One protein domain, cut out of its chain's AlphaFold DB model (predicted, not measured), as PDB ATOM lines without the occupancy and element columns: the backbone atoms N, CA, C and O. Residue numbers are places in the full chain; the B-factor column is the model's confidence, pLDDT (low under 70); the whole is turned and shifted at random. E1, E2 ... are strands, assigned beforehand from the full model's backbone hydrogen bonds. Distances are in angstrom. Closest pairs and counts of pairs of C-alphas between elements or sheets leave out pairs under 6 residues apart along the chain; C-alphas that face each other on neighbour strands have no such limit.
ATOM      1  N   LYS A  80     -25.025 -45.587  35.388       92.31
ATOM      2  CA  LYS A  80     -24.108 -45.124  34.332       92.31
ATOM      3  C   LYS A  80     -23.905 -46.141  33.212       92.31
ATOM      4  O   LYS A  80     -23.705 -45.744  32.059       92.31
ATOM      5  N   THR A  81     -23.903 -47.433  33.523       93.06
ATOM      6  CA  THR A  81     -23.565 -48.504  32.569       93.06
ATOM      7  C   THR A  81     -24.792 -49.125  31.920       93.06
ATOM      8  O   THR A  81     -24.696 -49.573  30.779       93.06
ATOM      9  N   TYR A  82     -25.951 -49.088  32.580       92.88
ATOM     10  CA  TYR A  82     -27.174 -49.670  32.047       92.88
ATOM     11  C   TYR A  82     -27.601 -48.988  30.745       92.88
ATOM     12  O   TYR A  82     -27.570 -47.760  30.603       92.88
ATOM     13  N   ARG A  83     -28.002 -49.793  29.762       90.50
ATOM     14  CA  ARG A  83     -28.525 -49.323  28.479       90.50
ATOM     15  C   ARG A  83     -29.871 -49.985  28.252       90.50
ATOM     16  O   ARG A  83     -29.936 -51.172  27.956       90.50
ATOM     17  N   SER A  84     -30.939 -49.203  28.395       90.88
ATOM     18  CA  SER A  84     -32.291 -49.727  28.225       90.88
ATOM     19  C   SER A  84     -32.517 -50.213  26.786       90.88
ATOM     20  O   SER A  84     -32.220 -49.476  25.838       90.88
ATOM     21  N   PRO A  85     -33.070 -51.424  26.595       92.19
ATOM     22  CA  PRO A  85     -33.423 -51.927  25.273       92.19
ATOM     23  C   PRO A  85     -34.707 -51.289  24.713       92.19
ATOM     24  O   PRO A  85     -35.014 -51.497  23.535       92.19
ATOM     25  N   ILE A  86     -35.452 -50.520  25.521       94.56
ATOM     26  CA  ILE A  86     -36.749 -49.942  25.147       94.56
ATOM     27  C   ILE A  86     -36.606 -49.058  23.907       94.56
ATOM     28  O   ILE A  86     -35.816 -48.112  23.857       94.56
ATOM     29  N   LYS A  87     -37.413 -49.358  22.886       96.62
ATOM     30  CA  LYS A  87     -37.486 -48.583  21.645       96.62
ATOM     31  C   LYS A  87     -38.654 -47.608  21.717       96.62
ATOM     32  O   LYS A  87     -39.797 -48.014  21.903       96.62
ATOM     33  N   TYR A  88     -38.366 -46.326  21.524       97.00
ATOM     34  CA  TYR A  88     -39.371 -45.270  21.535       97.00
ATOM     35  C   TYR A  88     -39.005 -44.141  20.572       97.00
ATOM     36  O   TYR A  88     -37.832 -43.866  20.306       97.00
ATOM     37  N   LYS A  89     -40.029 -43.464  20.053       97.81
ATOM     38  CA  LYS A  89     -39.883 -42.197  19.342       97.81
ATOM     39  C   LYS A  89     -39.806 -41.083  20.378       97.81
ATOM     40  O   LYS A  89     -40.724 -40.939  21.186       97.81
ATOM     41  N   LYS A  90     -38.726 -40.297  20.344       96.56
ATOM     42  CA  LYS A  90     -38.553 -39.149  21.245       96.56
ATOM     43  C   LYS A  90     -39.732 -38.183  21.123       96.56
ATOM     44  O   LYS A  90     -40.163 -37.866  20.013       96.56
ATOM     45  N   GLY A  91     -40.249 -37.761  22.271       93.00
ATOM     46  CA  GLY A  91     -41.323 -36.777  22.374       93.00
ATOM     47  C   GLY A  91     -40.800 -35.379  22.691       93.00
ATOM     48  O   GLY A  91     -39.593 -35.150  22.769       93.00
ATOM     49  N   THR A  92     -41.728 -34.448  22.903       89.75
ATOM     50  CA  THR A  92     -41.416 -33.146  23.501       89.75
ATOM     51  C   THR A  92     -40.961 -33.356  24.947       89.75
ATOM     52  O   THR A  92     -41.665 -34.056  25.680       89.75
ATOM     53  N   PRO A  93     -39.834 -32.761  25.380       87.81
ATOM     54  CA  PRO A  93     -39.389 -32.850  26.765       87.81
ATOM     55  C   PRO A  93     -40.479 -32.379  27.731       87.81
ATOM     56  O   PRO A  93     -41.025 -31.286  27.579       87.81
ATOM     57  N   ARG A  94     -40.786 -33.210  28.727       95.56
ATOM     58  CA  ARG A  94     -41.725 -32.896  29.807       95.56
ATOM     59  C   ARG A  94     -41.175 -33.466  31.105       95.56
ATOM     60  O   ARG A  94     -40.813 -34.641  31.138       95.56
ATOM     61  N   THR A  95     -41.178 -32.649  32.151       97.62
ATOM     62  CA  THR A  95     -40.760 -33.044  33.498       97.62
ATOM     63  C   THR A  95     -41.875 -32.747  34.487       97.62
ATOM     64  O   THR A  95     -42.513 -31.698  34.389       97.62
ATOM     65  N   ILE A  96     -42.110 -33.665  35.419       98.12
ATOM     66  CA  ILE A  96     -42.991 -33.467  36.578       98.12
ATOM     67  C   ILE A  96     -42.221 -33.771  37.864       98.12
ATOM     68  O   ILE A  96     -41.169 -34.411  37.810       98.12
ATOM     69  N   TYR A  97     -42.733 -33.294  38.996       98.00
ATOM     70  CA  TYR A  97     -42.046 -33.339  40.285       98.00
ATOM     71  C   TYR A  97     -42.905 -34.028  41.337       98.00
ATOM     72  O   TYR A  97     -44.127 -33.867  41.346       98.00
ATOM     73  N   PHE A  98     -42.242 -34.738  42.240       96.94
ATOM     74  CA  PHE A  98     -42.848 -35.419  43.373       96.94
ATOM     75  C   PHE A  98     -42.157 -34.994  44.670       96.94
ATOM     76  O   PHE A  98     -40.960 -34.690  44.661       96.94
ATOM     77  N   ASP A  99     -42.901 -34.944  45.772       95.25
ATOM     78  CA  ASP A  99     -42.305 -34.853  47.108       95.25
ATOM     79  C   ASP A  99     -41.660 -36.188  47.524       95.25
ATOM     80  O   ASP A  99     -41.570 -37.126  46.726       95.25
ATOM     81  N   ALA A 100     -41.141 -36.255  48.752       90.94
ATOM     82  CA  ALA A 100     -40.467 -37.449  49.267       90.94
ATOM     83  C   ALA A 100     -41.424 -38.648  49.392       90.94
ATOM     84  O   ALA A 100     -40.987 -39.794  49.349       90.94
ATOM     85  N   GLU A 101     -42.725 -38.380  49.500       88.75
ATOM     86  CA  GLU A 101     -43.799 -39.363  49.589       88.75
ATOM     87  C   GLU A 101     -44.355 -39.769  48.210       88.75
ATOM     88  O   GLU A 101     -45.345 -40.499  48.129       88.75
ATOM     89  N   GLY A 102     -43.757 -39.294  47.111       90.62
ATOM     90  CA  GLY A 102     -44.181 -39.646  45.753       90.62
ATOM     91  C   GLY A 102     -45.453 -38.928  45.291       90.62
ATOM     92  O   GLY A 102     -46.076 -39.328  44.305       90.62
ATOM     93  N   LYS A 103     -45.874 -37.853  45.966       94.38
ATOM     94  CA  LYS A 103     -47.049 -37.068  45.581       94.38
ATOM     95  C   LYS A 103     -46.664 -35.942  44.630       94.38
ATOM     96  O   LYS A 103     -45.689 -35.228  44.835       94.38
ATOM     97  N   LEU A 104     -47.483 -35.748  43.596       96.19
ATOM     98  CA  LEU A 104     -47.284 -34.708  42.590       96.19
ATOM     99  C   LEU A 104     -47.258 -33.299  43.213       96.19
ATOM    100  O   LEU A 104     -48.199 -32.889  43.900       96.19
ATOM    101  N   ILE A 105     -46.218 -32.535  42.888       97.44
ATOM    102  CA  ILE A 105     -46.001 -31.153  43.334       97.44
ATOM    103  C   ILE A 105     -45.623 -30.239  42.153       97.44
ATOM    104  O   ILE A 105     -45.151 -30.713  41.117       97.44
ATOM    105  N   PRO A 106     -45.831 -28.911  42.259       97.12
ATOM    106  CA  PRO A 106     -45.633 -28.000  41.127       97.12
ATOM    107  C   PRO A 106     -44.163 -27.679  40.806       97.12
ATOM    108  O   PRO A 106     -43.889 -27.141  39.734       97.12
ATOM    109  N   ALA A 107     -43.224 -27.960  41.713       95.94
ATOM    110  CA  ALA A 107     -41.804 -27.649  41.551       95.94
ATOM    111  C   ALA A 107     -40.930 -28.631  42.344       95.94
ATOM    112  O   ALA A 107     -41.406 -29.243  43.295       95.94
ATOM    113  N   ALA A 108     -39.652 -28.748  41.974       96.06
ATOM    114  CA  ALA A 108     -38.691 -29.594  42.678       96.06
ATOM    115  C   ALA A 108     -38.512 -29.171  44.146       96.06
ATOM    116  O   ALA A 108     -38.439 -27.981  44.460       96.06
ATOM    117  N   VAL A 109     -38.374 -30.160  45.026       96.38
ATOM    118  CA  VAL A 109     -38.066 -29.980  46.449       96.38
ATOM    119  C   VAL A 109     -36.905 -30.882  46.835       96.38
ATOM    120  O   VAL A 109     -36.702 -31.941  46.241       96.38
ATOM    121  N   LYS A 110     -36.141 -30.463  47.844       96.00
ATOM    122  CA  LYS A 110     -35.054 -31.281  48.381       96.00
ATOM    123  C   LYS A 110     -35.612 -32.588  48.946       96.00
ATOM    124  O   LYS A 110     -36.567 -32.550  49.718       96.00
ATOM    125  N   GLY A 111     -34.993 -33.707  48.593       92.19
ATOM    126  CA  GLY A 111     -35.437 -35.049  48.976       92.19
ATOM    127  C   GLY A 111     -36.627 -35.585  48.174       92.19
ATOM    128  O   GLY A 111     -37.045 -36.705  48.434       92.19
ATOM    129  N   GLY A 112     -37.155 -34.817  47.217       94.06
ATOM    130  CA  GLY A 112     -38.180 -35.285  46.288       94.06
ATOM    131  C   GLY A 112     -37.599 -35.989  45.060       94.06
ATOM    132  O   GLY A 112     -36.395 -36.248  44.962       94.06
ATOM    133  N   TYR A 113     -38.475 -36.228  44.089       96.81
ATOM    134  CA  TYR A 113     -38.151 -36.903  42.833       96.81
ATOM    135  C   TYR A 113     -38.620 -36.086  41.633       96.81
ATOM    136  O   TYR A 113     -39.491 -35.216  41.728       96.81
ATOM    137  N   LEU A 114     -38.060 -36.382  40.467       97.38
ATOM    138  CA  LEU A 114     -38.540 -35.851  39.199       97.38
ATOM    139  C   LEU A 114     -38.670 -36.968  38.171       97.38
ATOM    140  O   LEU A 114     -37.847 -37.876  38.113       97.38
ATOM    141  N   ARG A 115     -39.686 -36.860  37.319       98.31
ATOM    142  CA  ARG A 115     -39.917 -37.774  36.199       98.31
ATOM    143  C   ARG A 115     -39.730 -37.045  34.892       98.31
ATOM    144  O   ARG A 115     -40.392 -36.034  34.658       98.31
ATOM    145  N   GLN A 116     -38.891 -37.586  34.020       97.81
ATOM    146  CA  GLN A 116     -38.723 -37.094  32.658       97.81
ATOM    147  C   GLN A 116     -39.430 -38.017  31.673       97.81
ATOM    148  O   GLN A 116     -39.153 -39.213  31.611       97.81
ATOM    149  N   PHE A 117     -40.310 -37.454  30.849       98.12
ATOM    150  CA  PHE A 117     -40.933 -38.176  29.746       98.12
ATOM    151  C   PHE A 117     -40.016 -38.149  28.527       98.12
ATOM    152  O   PHE A 117     -39.681 -37.091  27.994       98.12
ATOM    153  N   LEU A 118     -39.619 -39.337  28.081       97.38
ATOM    154  CA  LEU A 118     -38.641 -39.529  27.016       97.38
ATOM    155  C   LEU A 118     -39.309 -39.598  25.639       97.38
ATOM    156  O   LEU A 118     -38.738 -39.161  24.635       97.38
ATOM    157  N   GLY A 119     -40.522 -40.146  25.570       97.38
ATOM    158  CA  GLY A 119     -41.268 -40.272  24.326       97.38
ATOM    159  C   GLY A 119     -42.355 -41.330  24.388       97.38
ATOM    160  O   GLY A 119     -42.942 -41.561  25.444       97.38
ATOM    161  N   LYS A 120     -42.640 -41.952  23.240       97.56
ATOM    162  CA  LYS A 120     -43.660 -42.999  23.127       97.56
ATOM    163  C   LYS A 120     -43.149 -44.213  22.364       97.56
ATOM    164  O   LYS A 120     -42.415 -44.073  21.382       97.56
ATOM    165  N   THR A 121     -43.537 -45.397  22.808       97.25
ATOM    166  CA  THR A 121     -43.347 -46.661  22.086       97.25
ATOM    167  C   THR A 121     -44.144 -46.672  20.775       97.25
ATOM    168  O   THR A 121     -44.972 -45.794  20.517       97.25
ATOM    169  N   ALA A 122     -43.899 -47.669  19.919       96.81
ATOM    170  CA  ALA A 122     -44.603 -47.807  18.639       96.81
ATOM    171  C   ALA A 122     -46.126 -47.998  18.798       96.81
ATOM    172  O   ALA A 122     -46.886 -47.553  17.943       96.81
ATOM    173  N   ASP A 123     -46.561 -48.610  19.902       95.44
ATOM    174  CA  ASP A 123     -47.969 -48.791  20.278       95.44
ATOM    175  C   ASP A 123     -48.563 -47.581  21.038       95.44
ATOM    176  O   ASP A 123     -49.720 -47.610  21.447       95.44
ATOM    177  N   GLY A 124     -47.804 -46.490  21.195       95.88
ATOM    178  CA  GLY A 124     -48.290 -45.210  21.718       95.88
ATOM    179  C   GLY A 124     -48.210 -45.027  23.236       95.88
ATOM    180  O   GLY A 124     -48.565 -43.948  23.724       95.88
ATOM    181  N   ARG A 125     -47.717 -46.019  23.985       97.06
ATOM    182  CA  ARG A 125     -47.511 -45.921  25.440       97.06
ATOM    183  C   ARG A 125     -46.363 -44.975  25.772       97.06
ATOM    184  O   ARG A 125     -45.407 -44.841  25.008       97.06
ATOM    185  N   GLU A 126     -46.477 -44.266  26.891       97.50
ATOM    186  CA  GLU A 126     -45.440 -43.319  27.309       97.50
ATOM    187  C   GLU A 126     -44.212 -44.053  27.847       97.50
ATOM    188  O   GLU A 126     -44.324 -45.111  28.464       97.50
ATOM    189  N   VAL A 127     -43.041 -43.469  27.605       97.88
ATOM    190  CA  VAL A 127     -41.770 -43.906  28.182       97.88
ATOM    191  C   VAL A 127     -41.236 -42.776  29.039       97.88
ATOM    192  O   VAL A 127     -41.127 -41.641  28.562       97.88
ATOM    193  N   ALA A 128     -40.892 -43.086  30.280       97.56
ATOM    194  CA  ALA A 128     -40.326 -42.133  31.218       97.56
ATOM    195  C   ALA A 128     -39.137 -42.729  31.969       97.56
ATOM    196  O   ALA A 128     -38.804 -43.902  31.809       97.56
ATOM    197  N   GLN A 129     -38.467 -41.877  32.730       97.69
ATOM    198  CA  GLN A 129     -37.435 -42.256  33.676       97.69
ATOM    199  C   GLN A 129     -37.513 -41.319  34.877       97.69
ATOM    200  O   GLN A 129     -37.712 -40.109  34.708       97.69
ATOM    201  N   ASP A 130     -37.327 -41.890  36.057       97.38
ATOM    202  CA  ASP A 130     -37.373 -41.179  37.326       97.38
ATOM    203  C   ASP A 130     -35.956 -40.931  37.848       97.38
ATOM    204  O   ASP A 130     -35.023 -41.715  37.633       97.38
ATOM    205  N   PHE A 131     -35.794 -39.783  38.494       97.88
ATOM    206  CA  PHE A 131     -34.532 -39.256  38.985       97.88
ATOM    207  C   PHE A 131     -34.728 -38.681  40.383       97.88
ATOM    208  O   PHE A 131     -35.803 -38.184  40.730       97.88
ATOM    209  N   TYR A 132     -33.651 -38.688  41.155       96.44
ATOM    210  CA  TYR A 132     -33.573 -37.958  42.408       96.44
ATOM    211  C   TYR A 132     -33.507 -36.437  42.172       96.44
ATOM    212  O   TYR A 132     -33.227 -35.964  41.065       96.44
ATOM    213  N   ASP A 133     -33.732 -35.650  43.225       94.12
ATOM    214  CA  ASP A 133     -33.658 -34.178  43.224       94.12
ATOM    215  C   ASP A 133     -32.294 -33.596  42.804       94.12
ATOM    216  O   ASP A 133     -32.227 -32.456  42.345       94.12
ATOM    217  N   ASP A 134     -31.214 -34.375  42.910       94.88
ATOM    218  CA  ASP A 134     -29.872 -34.021  42.421       94.88
ATOM    219  C   ASP A 134     -29.636 -34.372  40.936       94.88
ATOM    220  O   ASP A 134     -28.564 -34.101  40.388       94.88
ATOM    221  N   GLY A 135     -30.638 -34.952  40.267       94.94
ATOM    222  CA  GLY A 135     -30.588 -35.358  38.865       94.94
ATOM    223  C   GLY A 135     -29.921 -36.712  38.611       94.94
ATOM    224  O   GLY A 135     -29.784 -37.099  37.446       94.94
ATOM    225  N   SER A 136     -29.511 -37.447  39.649       96.00
ATOM    226  CA  SER A 136     -29.050 -38.828  39.488       96.00
ATOM    227  C   SER A 136     -30.223 -39.758  39.118       96.00
ATOM    228  O   SER A 136     -31.336 -39.568  39.617       96.00
ATOM    229  N   PRO A 137     -30.033 -40.738  38.209       96.81
ATOM    230  CA  PRO A 137     -31.099 -41.671  37.850       96.81
ATOM    231  C   PRO A 137     -31.519 -42.523  39.047       96.81
ATOM    232  O   PRO A 137     -30.667 -43.162  39.659       96.81
ATOM    233  N   GLN A 138     -32.819 -42.560  39.323       96.06
ATOM    234  CA  GLN A 138     -33.421 -43.422  40.342       96.06
ATOM    235  C   GLN A 138     -33.971 -44.706  39.710       96.06
ATOM    236  O   GLN A 138     -33.930 -45.764  40.327       96.06
ATOM    237  N   THR A 139     -34.388 -44.653  38.443       96.31
ATOM    238  CA  THR A 139     -34.812 -45.831  37.671       96.31
ATOM    239  C   THR A 139     -34.078 -45.948  36.342       96.31
ATOM    240  O   THR A 139     -33.492 -44.991  35.828       96.31
ATOM    241  N   SER A 140     -34.126 -47.130  35.728       95.81
ATOM    242  CA  SER A 140     -33.979 -47.261  34.277       95.81
ATOM    243  C   SER A 140     -35.174 -46.640  33.543       95.81
ATOM    244  O   SER A 140     -36.261 -46.615  34.109       95.81
ATOM    245  N   PRO A 141     -35.050 -46.255  32.257       96.69
ATOM    246  CA  PRO A 141     -36.223 -45.967  31.436       96.69
ATOM    247  C   PRO A 141     -37.253 -47.095  31.515       96.69
ATOM    248  O   PRO A 141     -36.871 -48.263  31.414       96.69
ATOM    249  N   PHE A 142     -38.527 -46.742  31.645       96.25
ATOM    250  CA  PHE A 142     -39.637 -47.677  31.787       96.25
ATOM    251  C   PHE A 142     -40.831 -47.268  30.920       96.25
ATOM    252  O   PHE A 142     -40.962 -46.111  30.509       96.25
ATOM    253  N   ILE A 143     -41.684 -48.241  30.599       97.50
ATOM    254  CA  ILE A 143     -42.889 -48.051  29.784       97.50
ATOM    255  C   ILE A 143     -44.093 -48.027  30.721       97.50
ATOM    256  O   ILE A 143     -44.209 -48.879  31.595       97.50
ATOM    257  N   PHE A 144     -45.018 -47.094  30.519       97.62
ATOM    258  CA  PHE A 144     -46.299 -47.132  31.217       97.62
ATOM    259  C   PHE A 144     -47.202 -48.235  30.658       97.62
ATOM    260  O   PHE A 144     -47.304 -48.402  29.439       97.62
ATOM    261  N   ARG A 145     -47.925 -48.954  31.519       95.94
ATOM    262  CA  ARG A 145     -48.990 -49.859  31.066       95.94
ATOM    263  C   ARG A 145     -50.121 -49.089  30.383       95.94
ATOM    264  O   ARG A 145     -50.273 -47.873  30.533       95.94
ATOM    265  N   GLN A 146     -50.953 -49.806  29.636       93.69
ATOM    266  CA  GLN A 146     -52.099 -49.198  28.968       93.69
ATOM    267  C   GLN A 146     -53.054 -48.570  29.999       93.69
ATOM    268  O   GLN A 146     -53.432 -49.202  30.983       93.69
ATOM    269  N   GLY A 147     -53.453 -47.316  29.767       92.56
ATOM    270  CA  GLY A 147     -54.380 -46.602  30.653       92.56
ATOM    271  C   GLY A 147     -53.803 -46.231  32.024       92.56
ATOM    272  O   GLY A 147     -54.576 -45.922  32.928       92.56
ATOM    273  N   ALA A 148     -52.477 -46.277  32.196       94.62
ATOM    274  CA  ALA A 148     -51.824 -45.814  33.414       94.62
ATOM    275  C   ALA A 148     -52.065 -44.316  33.657       94.62
ATOM    276  O   ALA A 148     -52.083 -43.517  32.716       94.62
ATOM    277  N   ASP A 149     -52.178 -43.936  34.930       95.38
ATOM    278  CA  ASP A 149     -52.041 -42.538  35.328       95.38
ATOM    279  C   ASP A 149     -50.553 -42.186  35.370       95.38
ATOM    280  O   ASP A 149     -49.814 -42.592  36.267       95.38
ATOM    281  N   THR A 150     -50.105 -41.418  34.384       94.88
ATOM    282  CA  THR A 150     -48.692 -41.058  34.223       94.88
ATOM    283  C   THR A 150     -48.185 -40.098  35.299       94.88
ATOM    284  O   THR A 150     -46.974 -39.895  35.416       94.88
ATOM    285  N   ASN A 151     -49.099 -39.509  36.075       95.12
ATOM    286  CA  ASN A 151     -48.795 -38.638  37.204       95.12
ATOM    287  C   ASN A 151     -48.731 -39.394  38.538       95.12
ATOM    288  O   ASN A 151     -48.471 -38.761  39.555       95.12
ATOM    289  N   SER A 152     -48.966 -40.709  38.554       92.69
ATOM    290  CA  SER A 152     -48.744 -41.534  39.742       92.69
ATOM    291  C   SER A 152     -47.294 -42.015  39.801       92.69
ATOM    292  O   SER A 152     -46.722 -42.412  38.781       92.69
ATOM    293  N   PHE A 153     -46.698 -41.979  40.990       89.94
ATOM    294  CA  PHE A 153     -45.338 -42.467  41.244       89.94
ATOM    295  C   PHE A 153     -45.282 -43.982  41.526       89.94
ATOM    296  O   PHE A 153     -44.213 -44.542  41.720       89.94
ATOM    297  N   ASP A 154     -46.435 -44.649  41.500       87.81
ATOM    298  CA  ASP A 154     -46.604 -46.065  41.818       87.81
ATOM    299  C   ASP A 154     -46.026 -46.988  40.726       87.81
ATOM    300  O   ASP A 154     -46.303 -46.831  39.527       87.81
ATOM    301  N   SER A 155     -45.255 -47.993  41.147       85.31
ATOM    302  CA  SER A 155     -44.639 -48.985  40.264       85.31
ATOM    303  C   SER A 155     -45.656 -49.815  39.463       85.31
ATOM    304  O   SER A 155     -45.368 -50.226  38.337       85.31
ATOM    305  N   SER A 156     -46.894 -49.953  39.950       86.50
ATOM    306  CA  SER A 156     -48.019 -50.577  39.240       86.50
ATOM    307  C   SER A 156     -48.474 -49.815  37.992       86.50
ATOM    308  O   SER A 156     -49.328 -50.293  37.242       86.50
ATOM    309  N   MET A 157     -47.921 -48.634  37.715       92.69
ATOM    310  CA  MET A 157     -48.124 -47.925  36.448       92.69
ATOM    311  C   MET A 157     -47.206 -48.425  35.328       92.69
ATOM    312  O   MET A 157     -47.407 -48.055  34.170       92.69
ATOM    313  N   THR A 158     -46.234 -49.274  35.650       91.19
ATOM    314  CA  THR A 158     -45.171 -49.714  34.742       91.19
ATOM    315  C   THR A 158     -45.496 -51.044  34.057       91.19
ATOM    316  O   THR A 158     -46.277 -51.858  34.547       91.19
ATOM    317  N   ASP A 159     -44.885 -51.267  32.897       94.12
ATOM    318  CA  ASP A 159     -44.884 -52.527  32.161       94.12
ATOM    319  C   ASP A 159     -43.460 -52.858  31.676       94.12
ATOM    320  O   ASP A 159     -42.721 -51.986  31.209       94.12
ATOM    321  N   GLY A 160     -43.080 -54.131  31.773       90.69
ATOM    322  CA  GLY A 160     -41.737 -54.631  31.493       90.69
ATOM    323  C   GLY A 160     -40.768 -54.521  32.674       90.69
ATOM    324  O   GLY A 160     -41.164 -54.418  33.834       90.69
ATOM    325  N   TRP A 161     -39.473 -54.590  32.368       90.06
ATOM    326  CA  TRP A 161     -38.401 -54.514  33.361       90.06
ATOM    327  C   TRP A 161     -38.244 -53.104  33.931       90.06
ATOM    328  O   TRP A 161     -38.113 -52.140  33.175       90.06
ATOM    329  N   LEU A 162     -38.165 -53.019  35.256       91.69
ATOM    330  CA  LEU A 162     -37.833 -51.823  36.014       91.69
ATOM    331  C   LEU A 162     -36.608 -52.116  36.881       91.69
ATOM    332  O   LEU A 162     -36.644 -52.996  37.743       91.69
ATOM    333  N   LEU A 163     -35.521 -51.392  36.631       93.62
ATOM    334  CA  LEU A 163     -34.357 -51.367  37.510       93.62
ATOM    335  C   LEU A 163     -34.422 -50.092  38.342       93.62
ATOM    336  O   LEU A 163     -34.645 -49.018  37.780       93.62
ATOM    337  N   ASN A 164     -34.172 -50.221  39.639       93.94
ATOM    338  CA  ASN A 164     -33.982 -49.112  40.564       93.94
ATOM    339  C   ASN A 164     -32.495 -48.975  40.890       93.94
ATOM    340  O   ASN A 164     -31.771 -49.970  41.000       93.94
ATOM    341  N   PHE A 165     -32.049 -47.736  41.040       94.19
ATOM    342  CA  PHE A 165     -30.691 -47.400  41.424       94.19
ATOM    343  C   PHE A 165     -30.721 -46.531  42.670       94.19
ATOM    344  O   PHE A 165     -31.504 -45.590  42.734       94.19
ATOM    345  N   ALA A 166     -29.820 -46.803  43.611       92.56
ATOM    346  CA  ALA A 166     -29.551 -45.896  44.716       92.56
ATOM    347  C   ALA A 166     -28.947 -44.580  44.191       92.56
ATOM    348  O   ALA A 166     -28.400 -44.527  43.087       92.56
ATOM    349  N   ARG A 167     -28.921 -43.524  45.016       92.31
ATOM    350  CA  ARG A 167     -28.263 -42.238  44.675       92.31
ATOM    351  C   ARG A 167     -26.787 -42.376  44.281       92.31
ATOM    352  O   ARG A 167     -26.270 -41.569  43.511       92.31
ATOM    353  N   SER A 168     -26.096 -43.402  44.783       92.56
ATOM    354  CA  SER A 168     -24.721 -43.738  44.378       92.56
ATOM    355  C   SER A 168     -24.617 -44.193  42.913       92.56
ATOM    356  O   SER A 168     -23.535 -44.167  42.323       92.56
ATOM    357  N   GLY A 169     -25.742 -44.586  42.313       94.12
ATOM    358  CA  GLY A 169     -25.861 -45.195  40.995       94.12
ATOM    359  C   GLY A 169     -25.743 -46.719  41.007       94.12
ATOM    360  O   GLY A 169     -25.797 -47.324  39.935       94.12
ATOM    361  N   GLU A 170     -25.557 -47.340  42.172       93.50
ATOM    362  CA  GLU A 170     -25.571 -48.798  42.319       93.50
ATOM    363  C   GLU A 170     -26.987 -49.353  42.157       93.50
ATOM    364  O   GLU A 170     -27.961 -48.682  42.491       93.50
TER     365      GLU A 170
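This is residues 80 to 170 of the 297 residues of an uncharacterized protein of Alysiella crassa (UniProt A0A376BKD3). With little regular structure, this is one strongly twisted sheet whose edge strands E1 and E5 bend, plus two long loops, residues 99 to 112 and 145 to 157. The five strands form a meander, each the antiparallel neighbour of the one before, in the order E1 E2 E3 E4 E5. The class is all strand, with 36 of 91 printed residues in named elements. The whole is compact, with a radius of gyration of the C-alphas of 12.5 A and spans of 35 by 29 by 24 A.

E1, residues 89 to 98, begins at C-alpha 89 (-39.883, -42.197, 19.342), measures 25.1 A and bends by 70 degrees at residue 92. E2, residues 113 to 120, measures 21.4 A; E3, residues 126 to 132, 19.9 A; E4, residues 142 to 144, 6.7 A. E5, residues 158 to 165, measures 16.1 A, bends by 85 degrees at residue 161 and ends at C-alpha 165 (-30.691, -47.400, 41.424).

Hairpin E1 and E2 has N 98 and O 113 2.8 A apart; hairpin E2 and E3, N 116 and O 129, 2.9 A; hairpin E3 and E4, N 142 and O 128, 2.9 A; hairpin E4 and E5, N 159 and O 143, 2.8 A. E1 and E5 are apart.

The C-alphas farthest apart, Lys 110 and Asp 123, are 35.5 A apart. The printed part has no cut; links E1 to E2 and E4 to E5 are long. No printed residue is under 70 in pLDDT.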